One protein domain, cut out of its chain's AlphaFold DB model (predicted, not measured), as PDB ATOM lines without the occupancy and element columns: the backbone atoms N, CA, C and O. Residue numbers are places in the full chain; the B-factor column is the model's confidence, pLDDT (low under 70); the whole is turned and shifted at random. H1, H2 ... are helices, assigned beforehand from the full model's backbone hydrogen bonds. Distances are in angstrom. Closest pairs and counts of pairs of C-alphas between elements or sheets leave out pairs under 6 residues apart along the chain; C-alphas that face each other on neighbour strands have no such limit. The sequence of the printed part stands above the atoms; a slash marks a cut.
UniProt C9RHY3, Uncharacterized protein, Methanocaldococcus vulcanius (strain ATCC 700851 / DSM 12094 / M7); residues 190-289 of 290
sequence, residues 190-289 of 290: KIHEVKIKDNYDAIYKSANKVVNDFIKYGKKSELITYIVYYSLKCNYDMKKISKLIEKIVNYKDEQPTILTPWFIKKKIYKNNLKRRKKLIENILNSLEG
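This is residues 190 to 289 of the 290 residues of an uncharacterized protein of Methanocaldococcus vulcanius (strain ATCC 700851 / DSM 12094 / M7) (UniProt C9RHY3). Four helices run alternately to and fro in a loose bundle: H1, H2 and H3 make an arc, and the long H4 covers its open side, near H1 and H3 but away from H2. The first part of H4 runs out past the other three helices, with the link from H3 going out to meet its start, and residues 258 to 263 stick out at that end; residues 197 to 203 stick out before and at the start of H1. The printed part has 100 residues with four named helices, H1, H2, H3 and H4 in order along the chain, and no named strand, and its class is all helix. It is only just loose, close to compact, with a radius of gyration of the C-alphas of 15.5 A and spans of 48 by 34 by 22 A.

Start at Lys 190; residues 190 to 201 hold no named element. Find C-alpha 202 at (-10.320, 63.482, 54.659), where H1, residues 202 to 217, begins; it is 21.7 A long. Next come H2, residues 220 to 233, 20.1 A long, and H3, residues 238 to 250, 18.0 A long. Find C-alpha 262 at (-28.100, 97.075, 63.297); from there H4, residues 262 to 288, runs 39.4 A to C-alpha 288 at (-4.254, 67.945, 74.873).

The four helices form an up-and-down bundle, each running against the one before it in the chain. Look first at Val 210 and Leu 223, the closest C-alphas of H1 and H2, 5.6 A apart: this helical hairpin touches with residues 207 to 214 of H1 and 220 to 226 of H2 alone, at a shallow tilt of 30 degrees. H2 and H3, also a helical hairpin, touch at a shallow tilt of 5 degrees, with the C-alphas of Ile 224 and Ile 245 closest at 6.3 A. H1 touches H4 with residues 211 to 216 against residues 273 to 280 alone; the closest C-alphas, of Ile 215 and Arg 276, are 5.4 A apart. They run opposite ways at a steep tilt of 37 degrees, only just past shallow. H3 and H4 are close but not clearly touching, with the C-alphas of Leu 244 and Ile 283 closest at 6.5 A. H1 and H3 are apart, and so are H2 and H4. In H1, H2, H3 and H4 every O i to N i+4 pair is within hydrogen-bond range.

The C-alphas of Asn 199 and Leu 259, the two farthest apart, are 48.7 A from each other. The printed part has no cut. The links from H1 to H2 and from H2 to H3 are tight, and the link from H3 to H4, with 11 residues, is long. In the B-factor column you will find a mean pLDDT of 84.8 for the printed part, with values under 70 at residues 190 to 201 and residue 258 of this model.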
ATOM      1  N   LYS A 190     -12.469  86.091  57.883       57.12
ATOM      2  CA  LYS A 190     -11.414  85.222  57.351       57.12
ATOM      3  C   LYS A 190     -10.874  84.396  58.509       57.12
ATOM      4  O   LYS A 190      -9.933  84.801  59.195       57.12
ATOM      5  N   ILE A 191     -11.483  83.233  58.735       55.28
ATOM      6  CA  ILE A 191     -10.832  82.157  59.471       55.28
ATOM      7  C   ILE A 191      -9.489  82.011  58.774       55.28
ATOM      8  O   ILE A 191      -9.451  81.797  57.563       55.28
ATOM      9  N   HIS A 192      -8.402  82.276  59.495       48.66
ATOM     10  CA  HIS A 192      -7.080  81.913  59.022       48.66
ATOM     11  C   HIS A 192      -7.126  80.399  58.883       48.66
ATOM     12  O   HIS A 192      -6.938  79.674  59.856       48.66
ATOM     13  N   GLU A 193      -7.509  79.938  57.694       46.09
ATOM     14  CA  GLU A 193      -7.275  78.585  57.249       46.09
ATOM     15  C   GLU A 193      -5.769  78.440  57.358       46.09
ATOM     16  O   GLU A 193      -5.005  78.975  56.551       46.09
ATOM     17  N   VAL A 194      -5.334  77.833  58.460       45.25
ATOM     18  CA  VAL A 194      -3.966  77.375  58.600       45.25
ATOM     19  C   VAL A 194      -3.769  76.509  57.366       45.25
ATOM     20  O   VAL A 194      -4.467  75.507  57.205       45.25
ATOM     21  N   LYS A 195      -2.926  76.967  56.434       41.41
ATOM     22  CA  LYS A 195      -2.567  76.230  55.224       41.41
ATOM     23  C   LYS A 195      -1.819  74.980  55.672       41.41
ATOM     24  O   LYS A 195      -0.595  74.973  55.766       41.41
ATOM     25  N   ILE A 196      -2.569  73.958  56.052       44.94
ATOM     26  CA  ILE A 196      -2.042  72.660  56.433       44.94
ATOM     27  C   ILE A 196      -1.833  71.929  55.118       44.94
ATOM     28  O   ILE A 196      -2.779  71.757  54.354       44.94
ATOM     29  N   LYS A 197      -0.569  71.602  54.832       47.94
ATOM     30  CA  LYS A 197      -0.149  70.871  53.631       47.94
ATOM     31  C   LYS A 197      -1.075  69.670  53.405       47.94
ATOM     32  O   LYS A 197      -1.354  68.939  54.352       47.94
ATOM     33  N   ASP A 198      -1.491  69.486  52.153       50.25
ATOM     34  CA  ASP A 198      -2.599  68.648  51.654       50.25
ATOM     35  C   ASP A 198      -2.575  67.140  51.996       50.25
ATOM     36  O   ASP A 198      -3.428  66.394  51.527       50.25
ATOM     37  N   ASN A 199      -1.658  66.674  52.845       52.03
ATOM     38  CA  ASN A 199      -1.485  65.258  53.183       52.03
ATOM     39  C   ASN A 199      -2.161  64.809  54.490       52.03
ATOM     40  O   ASN A 199      -1.971  63.665  54.888       52.03
ATOM     41  N   TYR A 200      -2.943  65.656  55.167       53.56
ATOM     42  CA  TYR A 200      -3.780  65.194  56.285       53.56
ATOM     43  C   TYR A 200      -5.207  64.896  55.806       53.56
ATOM     44  O   TYR A 200      -6.055  65.781  55.673       53.56
ATOM     45  N   ASP A 201      -5.384  63.601  55.535       68.94
ATOM     46  CA  ASP A 201      -6.529  62.823  55.067       68.94
ATOM     47  C   ASP A 201      -7.918  63.332  55.471       68.94
ATOM     48  O   ASP A 201      -8.119  63.895  56.545       68.94
ATOM     49  N   ALA A 202      -8.910  63.062  54.617       78.56
ATOM     50  CA  ALA A 202     -10.320  63.482  54.659       78.56
ATOM     51  C   ALA A 202     -10.981  63.663  56.047       78.56
ATOM     52  O   ALA A 202     -11.855  64.521  56.206       78.56
ATOM     53  N   ILE A 203     -10.555  62.896  57.053       79.31
ATOM     54  CA  ILE A 203     -10.929  63.038  58.463       79.31
ATOM     55  C   ILE A 203     -10.658  64.458  58.980       79.31
ATOM     56  O   ILE A 203     -11.571  65.092  59.508       79.31
ATOM     57  N   TYR A 204      -9.460  65.008  58.780       81.31
ATOM     58  CA  TYR A 204      -9.116  66.345  59.268       81.31
ATOM     59  C   TYR A 204      -9.968  67.429  58.594       81.31
ATOM     60  O   TYR A 204     -10.486  68.336  59.248       81.31
ATOM     61  N   LYS A 205     -10.210  67.285  57.285       84.25
ATOM     62  CA  LYS A 205     -11.108  68.167  56.528       84.25
ATOM     63  C   LYS A 205     -12.538  68.119  57.071       84.25
ATOM     64  O   LYS A 205     -13.183  69.161  57.186       84.25
ATOM     65  N   SER A 206     -13.020  66.931  57.441       85.81
ATOM     66  CA  SER A 206     -14.339  66.765  58.055       85.81
ATOM     67  C   SER A 206     -14.412  67.384  59.456       85.81
ATOM     68  O   SER A 206     -15.358  68.122  59.728       85.81
ATOM     69  N   ALA A 207     -13.380  67.207  60.292       87.06
ATOM     70  CA  ALA A 207     -13.276  67.842  61.606       87.06
ATOM     71  C   ALA A 207     -13.328  69.368  61.491       87.06
ATOM     72  O   ALA A 207     -14.155  70.021  62.127       87.06
ATOM     73  N   ASN A 208     -12.482  69.934  60.624       86.25
ATOM     74  CA  ASN A 208     -12.422  71.375  60.403       86.25
ATOM     75  C   ASN A 208     -13.743  71.926  59.887       86.25
ATOM     76  O   ASN A 208     -14.161  72.999  60.314       86.25
ATOM     77  N   LYS A 209     -14.425  71.199  58.996       90.06
ATOM     78  CA  LYS A 209     -15.748  71.598  58.522       90.06
ATOM     79  C   LYS A 209     -16.744  71.678  59.677       90.06
ATOM     80  O   LYS A 209     -17.383  72.708  59.837       90.06
ATOM     81  N   VAL A 210     -16.827  70.640  60.507       92.88
ATOM     82  CA  VAL A 210     -17.769  70.587  61.633       92.88
ATOM     83  C   VAL A 210     -17.475  71.673  62.675       92.88
ATOM     84  O   VAL A 210     -18.388  72.356  63.139       92.88
ATOM     85  N   VAL A 211     -16.200  71.891  63.008       92.19
ATOM     86  CA  VAL A 211     -15.779  72.971  63.914       92.19
ATOM     87  C   VAL A 211     -16.135  74.338  63.331       92.19
ATOM     88  O   VAL A 211     -16.712  75.177  64.024       92.19
ATOM     89  N   ASN A 212     -15.846  74.562  62.048       88.81
ATOM     90  CA  ASN A 212     -16.183  75.809  61.371       88.81
ATOM     91  C   ASN A 212     -17.694  76.028  61.305       88.81
ATOM     92  O   ASN A 212     -18.143  77.151  61.524       88.81
ATOM     93  N   ASP A 213     -18.477  74.985  61.055       91.12
ATOM     94  CA  ASP A 213     -19.932  75.073  60.990       91.12
ATOM     95  C   ASP A 213     -20.536  75.382  62.367       91.12
ATOM     96  O   ASP A 213     -21.464  76.191  62.471       91.12
ATOM     97  N   PHE A 214     -19.962  74.848  63.449       94.56
ATOM     98  CA  PHE A 214     -20.318  75.270  64.800       94.56
ATOM     99  C   PHE A 214     -19.938  76.733  65.062       94.56
ATOM    100  O   PHE A 214     -20.781  77.506  65.514       94.56
ATOM    101  N   ILE A 215     -18.707  77.150  64.750       92.19
ATOM    102  CA  ILE A 215     -18.265  78.531  64.992       92.19
ATOM    103  C   ILE A 215     -19.139  79.506  64.201       92.19
ATOM    104  O   ILE A 215     -19.688  80.430  64.792       92.19
ATOM    105  N   LYS A 216     -19.330  79.280  62.899       87.62
ATOM    106  CA  LYS A 216     -20.076  80.165  61.997       87.62
ATOM    107  C   LYS A 216     -21.577  80.147  62.279       87.62
ATOM    108  O   LYS A 216     -22.180  81.197  62.502       87.62
ATOM    109  N   TYR A 217     -22.180  78.963  62.326       88.62
ATOM    110  CA  TYR A 217     -23.638  78.813  62.314       88.62
ATOM    111  C   TYR A 217     -24.230  78.358  63.649       88.62
ATOM    112  O   TYR A 217     -25.444  78.409  63.816       88.62
ATOM    113  N   GLY A 218     -23.409  77.952  64.619       91.94
ATOM    114  CA  GLY A 218     -23.882  77.469  65.919       91.94
ATOM    115  C   GLY A 218     -24.438  76.045  65.871       91.94
ATOM    116  O   GLY A 218     -25.192  75.652  66.760       91.94
ATOM    117  N   LYS A 219     -24.094  75.256  64.844       93.88
ATOM    118  CA  LYS A 219     -24.555  73.869  64.682       93.88
ATOM    119  C   LYS A 219     -23.931  72.929  65.721       93.88
ATOM    120  O   LYS A 219     -22.884  72.328  65.499       93.88
ATOM    121  N   LYS A 220     -24.586  72.790  66.873       95.31
ATOM    122  CA  LYS A 220     -24.125  71.922  67.971       95.31
ATOM    123  C   LYS A 220     -24.200  70.433  67.648       95.31
ATOM    124  O   LYS A 220     -23.315  69.689  68.051       95.31
ATOM    125  N   SER A 221     -25.259  69.999  66.966       95.62
ATOM    126  CA  SER A 221     -25.554  68.578  66.733       95.62
ATOM    127  C   SER A 221     -24.431  67.874  65.975       95.62
ATOM    128  O   SER A 221     -23.949  66.836  66.421       95.62
ATOM    129  N   GLU A 222     -23.975  68.471  64.874       93.62
ATOM    130  CA  GLU A 222     -22.882  67.946  64.049       93.62
ATOM    131  C   GLU A 222     -21.578  67.853  64.860       93.62
ATOM    132  O   GLU A 222     -20.915  66.818  64.841       93.62
ATOM    133  N   LEU A 223     -21.258  68.885  65.651       95.06
ATOM    134  CA  LEU A 223     -20.067  68.907  66.505       95.06
ATOM    135  C   LEU A 223     -20.096  67.837  67.596       95.06
ATOM    136  O   LEU A 223     -19.120  67.112  67.767       95.06
ATOM    137  N   ILE A 224     -21.209  67.721  68.318       95.75
ATOM    138  CA  ILE A 224     -21.365  66.723  69.381       95.75
ATOM    139  C   ILE A 224     -21.262  65.317  68.793       95.75
ATOM    140  O   ILE A 224     -20.520  64.492  69.318       95.75
ATOM    141  N   THR A 225     -21.947  65.059  67.675       95.12
ATOM    142  CA  THR A 225     -21.908  63.759  66.990       95.12
ATOM    143  C   THR A 225     -20.481  63.400  66.584       95.12
ATOM    144  O   THR A 225     -20.031  62.281  66.827       95.12
ATOM    145  N   TYR A 226     -19.746  64.366  66.027       93.56
ATOM    146  CA  TYR A 226     -18.352  64.183  65.638       93.56
ATOM    147  C   TYR A 226     -17.464  63.847  66.843       93.56
ATOM    148  O   TYR A 226     -16.708  62.877  66.800       93.56
ATOM    149  N   ILE A 227     -17.589  64.601  67.940       92.75
ATOM    150  CA  ILE A 227     -16.830  64.358  69.174       92.75
ATOM    151  C   ILE A 227     -17.134  62.964  69.722       92.75
ATOM    152  O   ILE A 227     -16.198  62.222  70.002       92.75
ATOM    153  N   VAL A 228     -18.408  62.580  69.845       93.62
ATOM    154  CA  VAL A 228     -18.811  61.265  70.374       93.62
ATOM    155  C   VAL A 228     -18.244  60.133  69.520       93.62
ATOM    156  O   VAL A 228     -17.607  59.228  70.056       93.62
ATOM    157  N   TYR A 229     -18.421  60.206  68.199       93.62
ATOM    158  CA  TYR A 229     -17.964  59.170  67.273       93.62
ATOM    159  C   TYR A 229     -16.450  58.927  67.379       93.62
ATOM    160  O   TYR A 229     -16.011  57.790  67.553       93.62
ATOM    161  N   TYR A 230     -15.642  59.990  67.334       89.94
ATOM    162  CA  TYR A 230     -14.185  59.847  67.429       89.94
ATOM    163  C   TYR A 230     -13.705  59.517  68.841       89.94
ATOM    164  O   TYR A 230     -12.720  58.798  68.992       89.94
ATOM    165  N   SER A 231     -14.413  59.973  69.873       90.12
ATOM    166  CA  SER A 231     -14.087  59.622  71.258       90.12
ATOM    167  C   SER A 231     -14.216  58.124  71.511       90.12
ATOM    168  O   SER A 231     -13.330  57.535  72.126       90.12
ATOM    169  N   LEU A 232     -15.283  57.508  70.985       89.56
ATOM    170  CA  LEU A 232     -15.494  56.062  71.040       89.56
ATOM    171  C   LEU A 232     -14.401  55.312  70.272       89.56
ATOM    172  O   LEU A 232     -13.837  54.350  70.783       89.56
ATOM    173  N   LYS A 233     -14.057  55.783  69.067       90.31
ATOM    174  CA  LYS A 233     -13.031  55.152  68.225       90.31
ATOM    175  C   LYS A 233     -11.634  55.185  68.857       90.31
ATOM    176  O   LYS A 233     -10.876  54.236  68.694       90.31
ATOM    177  N   CYS A 234     -11.301  56.260  69.568       87.31
ATOM    178  CA  CYS A 234     -10.006  56.433  70.229       87.31
ATOM    179  C   CYS A 234      -9.992  55.954  71.693       87.31
ATOM    180  O   CYS A 234      -8.993  56.156  72.378       87.31
ATOM    181  N   ASN A 235     -11.078  55.336  72.174       91.00
ATOM    182  CA  ASN A 235     -11.221  54.827  73.541       91.00
ATOM    183  C   ASN A 235     -10.927  55.877  74.637       91.00
ATOM    184  O   ASN A 235     -10.256  55.598  75.632       91.00
ATOM    185  N   TYR A 236     -11.408  57.112  74.444       89.75
ATOM    186  CA  TYR A 236     -11.278  58.174  75.447       89.75
ATOM    187  C   TYR A 236     -12.157  57.914  76.681       89.75
ATOM    188  O   TYR A 236     -13.220  57.302  76.595       89.75
ATOM    189  N   ASP A 237     -11.755  58.464  77.833       93.25
ATOM    190  CA  ASP A 237     -12.561  58.427  79.059       93.25
ATOM    191  C   ASP A 237     -13.909  59.143  78.861       93.25
ATOM    192  O   ASP A 237     -13.991  60.372  78.748       93.25
ATOM    193  N   MET A 238     -14.984  58.356  78.885       91.62
ATOM    194  CA  MET A 238     -16.352  58.819  78.671       91.62
ATOM    195  C   MET A 238     -16.788  59.881  79.687       91.62
ATOM    196  O   MET A 238     -17.582  60.759  79.344       91.62
ATOM    197  N   LYS A 239     -16.242  59.881  80.914       93.75
ATOM    198  CA  LYS A 239     -16.546  60.926  81.907       93.75
ATOM    199  C   LYS A 239     -15.983  62.281  81.486       93.75
ATOM    200  O   LYS A 239     -16.655  63.301  81.658       93.75
ATOM    201  N   LYS A 240     -14.773  62.312  80.918       92.00
ATOM    202  CA  LYS A 240     -14.164  63.544  80.389       92.00
ATOM    203  C   LYS A 240     -14.934  64.055  79.176       92.00
ATOM    204  O   LYS A 240     -15.254  65.240  79.120       92.00
ATOM    205  N   ILE A 241     -15.291  63.166  78.252       93.50
ATOM    206  CA  ILE A 241     -16.043  63.525  77.044       93.50
ATOM    207  C   ILE A 241     -17.440  64.054  77.383       93.50
ATOM    208  O   ILE A 241     -17.838  65.090  76.855       93.50
ATOM    209  N   SER A 242     -18.145  63.418  78.322       95.56
ATOM    210  CA  SER A 242     -19.454  63.885  78.800       95.56
ATOM    211  C   SER A 242     -19.398  65.333  79.308       95.56
ATOM    212  O   SER A 242     -20.178  66.176  78.863       95.56
ATOM    213  N   LYS A 243     -18.388  65.676  80.124       95.12
ATOM    214  CA  LYS A 243     -18.170  67.055  80.603       95.12
ATOM    215  C   LYS A 243     -17.901  68.057  79.473       95.12
ATOM    216  O   LYS A 243     -18.277  69.222  79.582       95.12
ATOM    217  N   LEU A 244     -17.223  67.647  78.398       94.06
ATOM    218  CA  LEU A 244     -16.985  68.515  77.236       94.06
ATOM    219  C   LEU A 244     -18.275  68.753  76.446       94.06
ATOM    220  O   LEU A 244     -18.572  69.892  76.085       94.06
ATOM    221  N   ILE A 245     -19.060  67.697  76.226       95.25
ATOM    222  CA  ILE A 245     -20.355  67.780  75.544       95.25
ATOM    223  C   ILE A 245     -21.311  68.678  76.328       95.25
ATOM    224  O   ILE A 245     -21.953  69.542  75.734       95.25
ATOM    225  N   GLU A 246     -21.350  68.549  77.653       96.44
ATOM    226  CA  GLU A 246     -22.179  69.383  78.522       96.44
ATOM    227  C   GLU A 246     -21.902  70.883  78.321       96.44
ATOM    228  O   GLU A 246     -22.837  71.674  78.166       96.44
ATOM    229  N   LYS A 247     -20.627  71.287  78.203       95.94
ATOM    230  CA  LYS A 247     -20.253  72.682  77.901       95.94
ATOM    231  C   LYS A 247     -20.818  73.160  76.557       95.94
ATOM    232  O   LYS A 247     -21.270  74.300  76.463       95.94
ATOM    233  N   ILE A 248     -20.809  72.312  75.523       95.69
ATOM    234  CA  ILE A 248     -21.351  72.644  74.189       95.69
ATOM    235  C   ILE A 248     -22.881  72.738  74.233       95.69
ATOM    236  O   ILE A 248     -23.470  73.660  73.662       95.69
ATOM    237  N   VAL A 249     -23.538  71.794  74.908       96.25
ATOM    238  CA  VAL A 249     -25.001  71.741  75.020       96.25
ATOM    239  C   VAL A 249     -25.520  72.970  75.764       96.25
ATOM    240  O   VAL A 249     -26.398  73.665  75.243       96.25
ATOM    241  N   ASN A 250     -24.913  73.296  76.907       96.25
ATOM    242  CA  ASN A 250     -25.322  74.407  77.769       96.25
ATOM    243  C   ASN A 250     -24.983  75.790  77.194       96.25
ATOM    244  O   ASN A 250     -25.576  76.790  77.602       96.25
ATOM    245  N   TYR A 251     -24.070  75.875  76.223       95.19
ATOM    246  CA  TYR A 251     -23.743  77.132  75.556       95.19
ATOM    247  C   TYR A 251     -24.970  77.738  74.861       95.19
ATOM    248  O   TYR A 251     -25.591  77.093  74.023       95.19
ATOM    249  N   LYS A 252     -25.319  78.994  75.136       94.44
ATOM    250  CA  LYS A 252     -26.373  79.716  74.408       94.44
ATOM    251  C   LYS A 252     -25.812  81.012  73.844       94.44
ATOM    252  O   LYS A 252     -25.122  81.750  74.549       94.44
ATOM    253  N   ASP A 253     -26.113  81.259  72.575       93.94
ATOM    254  CA  ASP A 253     -25.822  82.537  71.940       93.94
ATOM    255  C   ASP A 253     -26.700  83.635  72.532       93.94
ATOM    256  O   ASP A 253     -27.873  83.415  72.841       93.94
ATOM    257  N   GLU A 254     -26.143  84.836  72.631       93.56
ATOM    258  CA  GLU A 254     -26.945  86.028  72.875       93.56
ATOM    259  C   GLU A 254     -27.773  86.328  71.627       93.56
ATOM    260  O   GLU A 254     -27.224  86.500  70.533       93.56
ATOM    261  N   GLN A 255     -29.094  86.387  71.781       88.25
ATOM    262  CA  GLN A 255     -29.996  86.759  70.700       88.25
ATOM    263  C   GLN A 255     -30.348  88.244  70.821       88.25
ATOM    264  O   GLN A 255     -30.830  88.666  71.875       88.25
ATOM    265  N   PRO A 256     -30.118  89.056  69.778       83.88
ATOM    266  CA  PRO A 256     -30.573  90.436  69.794       83.88
ATOM    267  C   PRO A 256     -32.104  90.495  69.796       83.88
ATOM    268  O   PRO A 256     -32.769  89.694  69.139       83.88
ATOM    269  N   THR A 257     -32.674  91.487  70.481       81.56
ATOM    270  CA  THR A 257     -34.115  91.758  70.392       81.56
ATOM    271  C   THR A 257     -34.467  92.333  69.018       81.56
ATOM    272  O   THR A 257     -33.612  92.872  68.306       81.56
ATOM    273  N   ILE A 258     -35.748  92.258  68.641       69.38
ATOM    274  CA  ILE A 258     -36.245  92.750  67.342       69.38
ATOM    275  C   ILE A 258     -35.860  94.223  67.135       69.38
ATOM    276  O   ILE A 258     -35.349  94.585  66.074       69.38
ATOM    277  N   LEU A 259     -36.008  95.025  68.192       73.38
ATOM    278  CA  LEU A 259     -35.757  96.467  68.218       73.38
ATOM    279  C   LEU A 259     -34.274  96.843  68.345       73.38
ATOM    280  O   LEU A 259     -33.944  98.024  68.369       73.38
ATOM    281  N   THR A 260     -33.366  95.869  68.447       74.81
ATOM    282  CA  THR A 260     -31.937  96.170  68.578       74.81
ATOM    283  C   THR A 260     -31.407  96.804  67.278       74.81
ATOM    284  O   THR A 260     -31.532  96.185  66.214       74.81
ATOM    285  N   PRO A 261     -30.769  97.991  67.331       70.38
ATOM    286  CA  PRO A 261     -30.153  98.624  66.167       70.38
ATOM    287  C   PRO A 261     -29.105  97.743  65.472       70.38
ATOM    288  O   PRO A 261     -28.390  96.966  66.115       70.38
ATOM    289  N   TRP A 262     -28.960  97.907  64.153       71.69
ATOM    290  CA  TRP A 262     -28.100  97.075  63.297       71.69
ATOM    291  C   TRP A 262     -26.637  96.985  63.772       71.69
ATOM    292  O   TRP A 262     -26.067  95.895  63.833       71.69
ATOM    293  N   PHE A 263     -26.029  98.097  64.192       72.75
ATOM    294  CA  PHE A 263     -24.636  98.111  64.661       72.75
ATOM    295  C   PHE A 263     -24.442  97.310  65.962       72.75
ATOM    296  O   PHE A 263     -23.413  96.653  66.146       72.75
ATOM    297  N   ILE A 264     -25.450  97.304  66.842       82.62
ATOM    298  CA  ILE A 264     -25.446  96.506  68.074       82.62
ATOM    299  C   ILE A 264     -25.639  95.029  67.732       82.62
ATOM    300  O   ILE A 264     -24.877  94.201  68.230       82.62
ATOM    301  N   LYS A 265     -26.568  94.698  66.820       84.31
ATOM    302  CA  LYS A 265     -26.720  93.330  66.289       84.31
ATOM    303  C   LYS A 265     -25.378  92.813  65.767       84.31
ATOM    304  O   LYS A 265     -24.913  91.764  66.209       84.31
ATOM    305  N   LYS A 266     -24.698  93.587  64.913       84.56
ATOM    306  CA  LYS A 266     -23.370  93.246  64.372       84.56
ATOM    307  C   LYS A 266     -22.347  92.951  65.472       84.56
ATOM    308  O   LYS A 266     -21.602  91.975  65.370       84.56
ATOM    309  N   LYS A 267     -22.326  93.750  66.543       88.56
ATOM    310  CA  LYS A 267     -21.449  93.532  67.704       88.56
ATOM    311  C   LYS A 267     -21.793  92.243  68.463       88.56
ATOM    312  O   LYS A 267     -20.878  91.479  68.763       88.56
ATOM    313  N   ILE A 268     -23.077  91.977  68.718       92.31
ATOM    314  CA  ILE A 268     -23.551  90.752  69.390       92.31
ATOM    315  C   ILE A 268     -23.138  89.512  68.590       92.31
ATOM    316  O   ILE A 268     -22.503  88.612  69.134       92.31
ATOM    317  N   TYR A 269     -23.385  89.491  67.277       89.81
ATOM    318  CA  TYR A 269     -22.986  88.362  66.431       89.81
ATOM    319  C   TYR A 269     -21.466  88.152  66.402       89.81
ATOM    320  O   TYR A 269     -21.005  87.019  66.549       89.81
ATOM    321  N   LYS A 270     -20.667  89.224  66.294       91.19
ATOM    322  CA  LYS A 270     -19.199  89.126  66.393       91.19
ATOM    323  C   LYS A 270     -18.750  88.573  67.751       91.19
ATOM    324  O   LYS A 270     -17.819  87.768  67.801       91.19
ATOM    325  N   ASN A 271     -19.403  88.970  68.840       93.19
ATOM    326  CA  ASN A 271     -19.116  88.442  70.173       93.19
ATOM    327  C   ASN A 271     -19.491  86.961  70.298       93.19
ATOM    328  O   ASN A 271     -18.690  86.193  70.827       93.19
ATOM    329  N   ASN A 272     -20.638  86.537  69.761       94.81
ATOM    330  CA  ASN A 272     -21.030  85.127  69.727       94.81
ATOM    331  C   ASN A 272     -19.989  84.280  68.979       94.81
ATOM    332  O   ASN A 272     -19.509  83.292  69.530       94.81
ATOM    333  N   LEU A 273     -19.523  84.713  67.799       92.81
ATOM    334  CA  LEU A 273     -18.446  84.022  67.070       92.81
ATOM    335  C   LEU A 273     -17.173  83.867  67.918       92.81
ATOM    336  O   LEU A 273     -16.604  82.777  67.995       92.81
ATOM    337  N   LYS A 274     -16.742  84.937  68.598       92.75
ATOM    338  CA  LYS A 274     -15.577  84.896  69.499       92.75
ATOM    339  C   LYS A 274     -15.793  83.939  70.672       92.75
ATOM    340  O   LYS A 274     -14.889  83.179  71.005       92.75
ATOM    341  N   ARG A 275     -16.981  83.952  71.284       95.75
ATOM    342  CA  ARG A 275     -17.339  83.060  72.397       95.75
ATOM    343  C   ARG A 275     -17.328  81.593  71.964       95.75
ATOM    344  O   ARG A 275     -16.761  80.774  72.680       95.75
ATOM    345  N   ARG A 276     -17.878  81.272  70.787       94.88
ATOM    346  CA  ARG A 276     -17.832  79.916  70.212       94.88
ATOM    347  C   ARG A 276     -16.403  79.475  69.915       94.88
ATOM    348  O   ARG A 276     -16.033  78.367  70.280       94.88
ATOM    349  N   LYS A 277     -15.581  80.350  69.322       93.56
ATOM    350  CA  LYS A 277     -14.160  80.063  69.070       93.56
ATOM    351  C   LYS A 277     -13.414  79.750  70.371       93.56
ATOM    352  O   LYS A 277     -12.778  78.709  70.465       93.56
ATOM    353  N   LYS A 278     -13.578  80.594  71.396       95.06
ATOM    354  CA  LYS A 278     -12.972  80.390  72.720       95.06
ATOM    355  C   LYS A 278     -13.450  79.092  73.381       95.06
ATOM    356  O   LYS A 278     -12.677  78.418  74.051       95.06
ATOM    357  N   LEU A 279     -14.718  78.723  73.186       94.94
ATOM    358  CA  LEU A 279     -15.262  77.459  73.678       94.94
ATOM    359  C   LEU A 279     -14.569  76.255  73.024       94.94
ATOM    360  O   LEU A 279     -14.191  75.331  73.737       94.94
ATOM    361  N   ILE A 280     -14.354  76.286  71.706       93.88
ATOM    362  CA  ILE A 280     -13.609  75.237  70.995       93.88
ATOM    363  C   ILE A 280     -12.144  75.190  71.439       93.88
ATOM    364  O   ILE A 280     -11.652  74.110  71.742       93.88
ATOM    365  N   GLU A 281     -11.464  76.336  71.536       91.62
ATOM    366  CA  GLU A 281     -10.077  76.412  72.025       91.62
ATOM    367  C   GLU A 281      -9.945  75.791  73.426       91.62
ATOM    368  O   GLU A 281      -9.072  74.959  73.658       91.62
ATOM    369  N   ASN A 282     -10.873  76.096  74.338       91.75
ATOM    370  CA  ASN A 282     -10.897  75.498  75.674       91.75
ATOM    371  C   ASN A 282     -11.100  73.972  75.643       91.75
ATOM    372  O   ASN A 282     -10.536  73.264  76.478       91.75
ATOM    373  N   ILE A 283     -11.927  73.463  74.722       90.88
ATOM    374  CA  ILE A 283     -12.156  72.020  74.552       90.88
ATOM    375  C   ILE A 283     -10.890  71.335  74.035       90.88
ATOM    376  O   ILE A 283     -10.509  70.305  74.584       90.88
ATOM    377  N   LEU A 284     -10.229  71.913  73.029       88.19
ATOM    378  CA  LEU A 284      -8.994  71.370  72.460       88.19
ATOM    379  C   LEU A 284      -7.869  71.329  73.501       88.19
ATOM    380  O   LEU A 284      -7.279  70.272  73.703       88.19
ATOM    381  N   ASN A 285      -7.659  72.417  74.247       86.44
ATOM    382  CA  ASN A 285      -6.656  72.456  75.318       86.44
ATOM    383  C   ASN A 285      -6.921  71.380  76.388       86.44
ATOM    384  O   ASN A 285      -6.009  70.663  76.796       86.44
ATOM    385  N   SER A 286      -8.197  71.186  76.759       85.75
ATOM    386  CA  SER A 286      -8.599  70.151  77.724       85.75
ATOM    387  C   SER A 286      -8.312  68.722  77.234       85.75
ATOM    388  O   SER A 286      -8.130  67.824  78.055       85.75
ATOM    389  N   LEU A 287      -8.315  68.488  75.915       83.38
ATOM    390  CA  LEU A 287      -8.013  67.187  75.307       83.38
ATOM    391  C   LEU A 287      -6.505  66.946  75.166       83.38
ATOM    392  O   LEU A 287      -6.065  65.809  75.316       83.38
ATOM    393  N   GLU A 288      -5.722  67.999  74.928       79.12
ATOM    394  CA  GLU A 288      -4.254  67.945  74.873       79.12
ATOM    395  C   GLU A 288      -3.602  67.797  76.260       79.12
ATOM    396  O   GLU A 288      -2.396  67.571  76.353       79.12
ATOM    397  N   GLY A 289      -4.384  67.898  77.342       70.56
ATOM    398  CA  GLY A 289      -3.879  67.818  78.713       70.56
ATOM    399  C   GLY A 289      -3.108  69.065  79.154       70.56
ATOM    400  O   GLY A 289      -2.251  68.955  80.029       70.56
TER     401      GLY A 289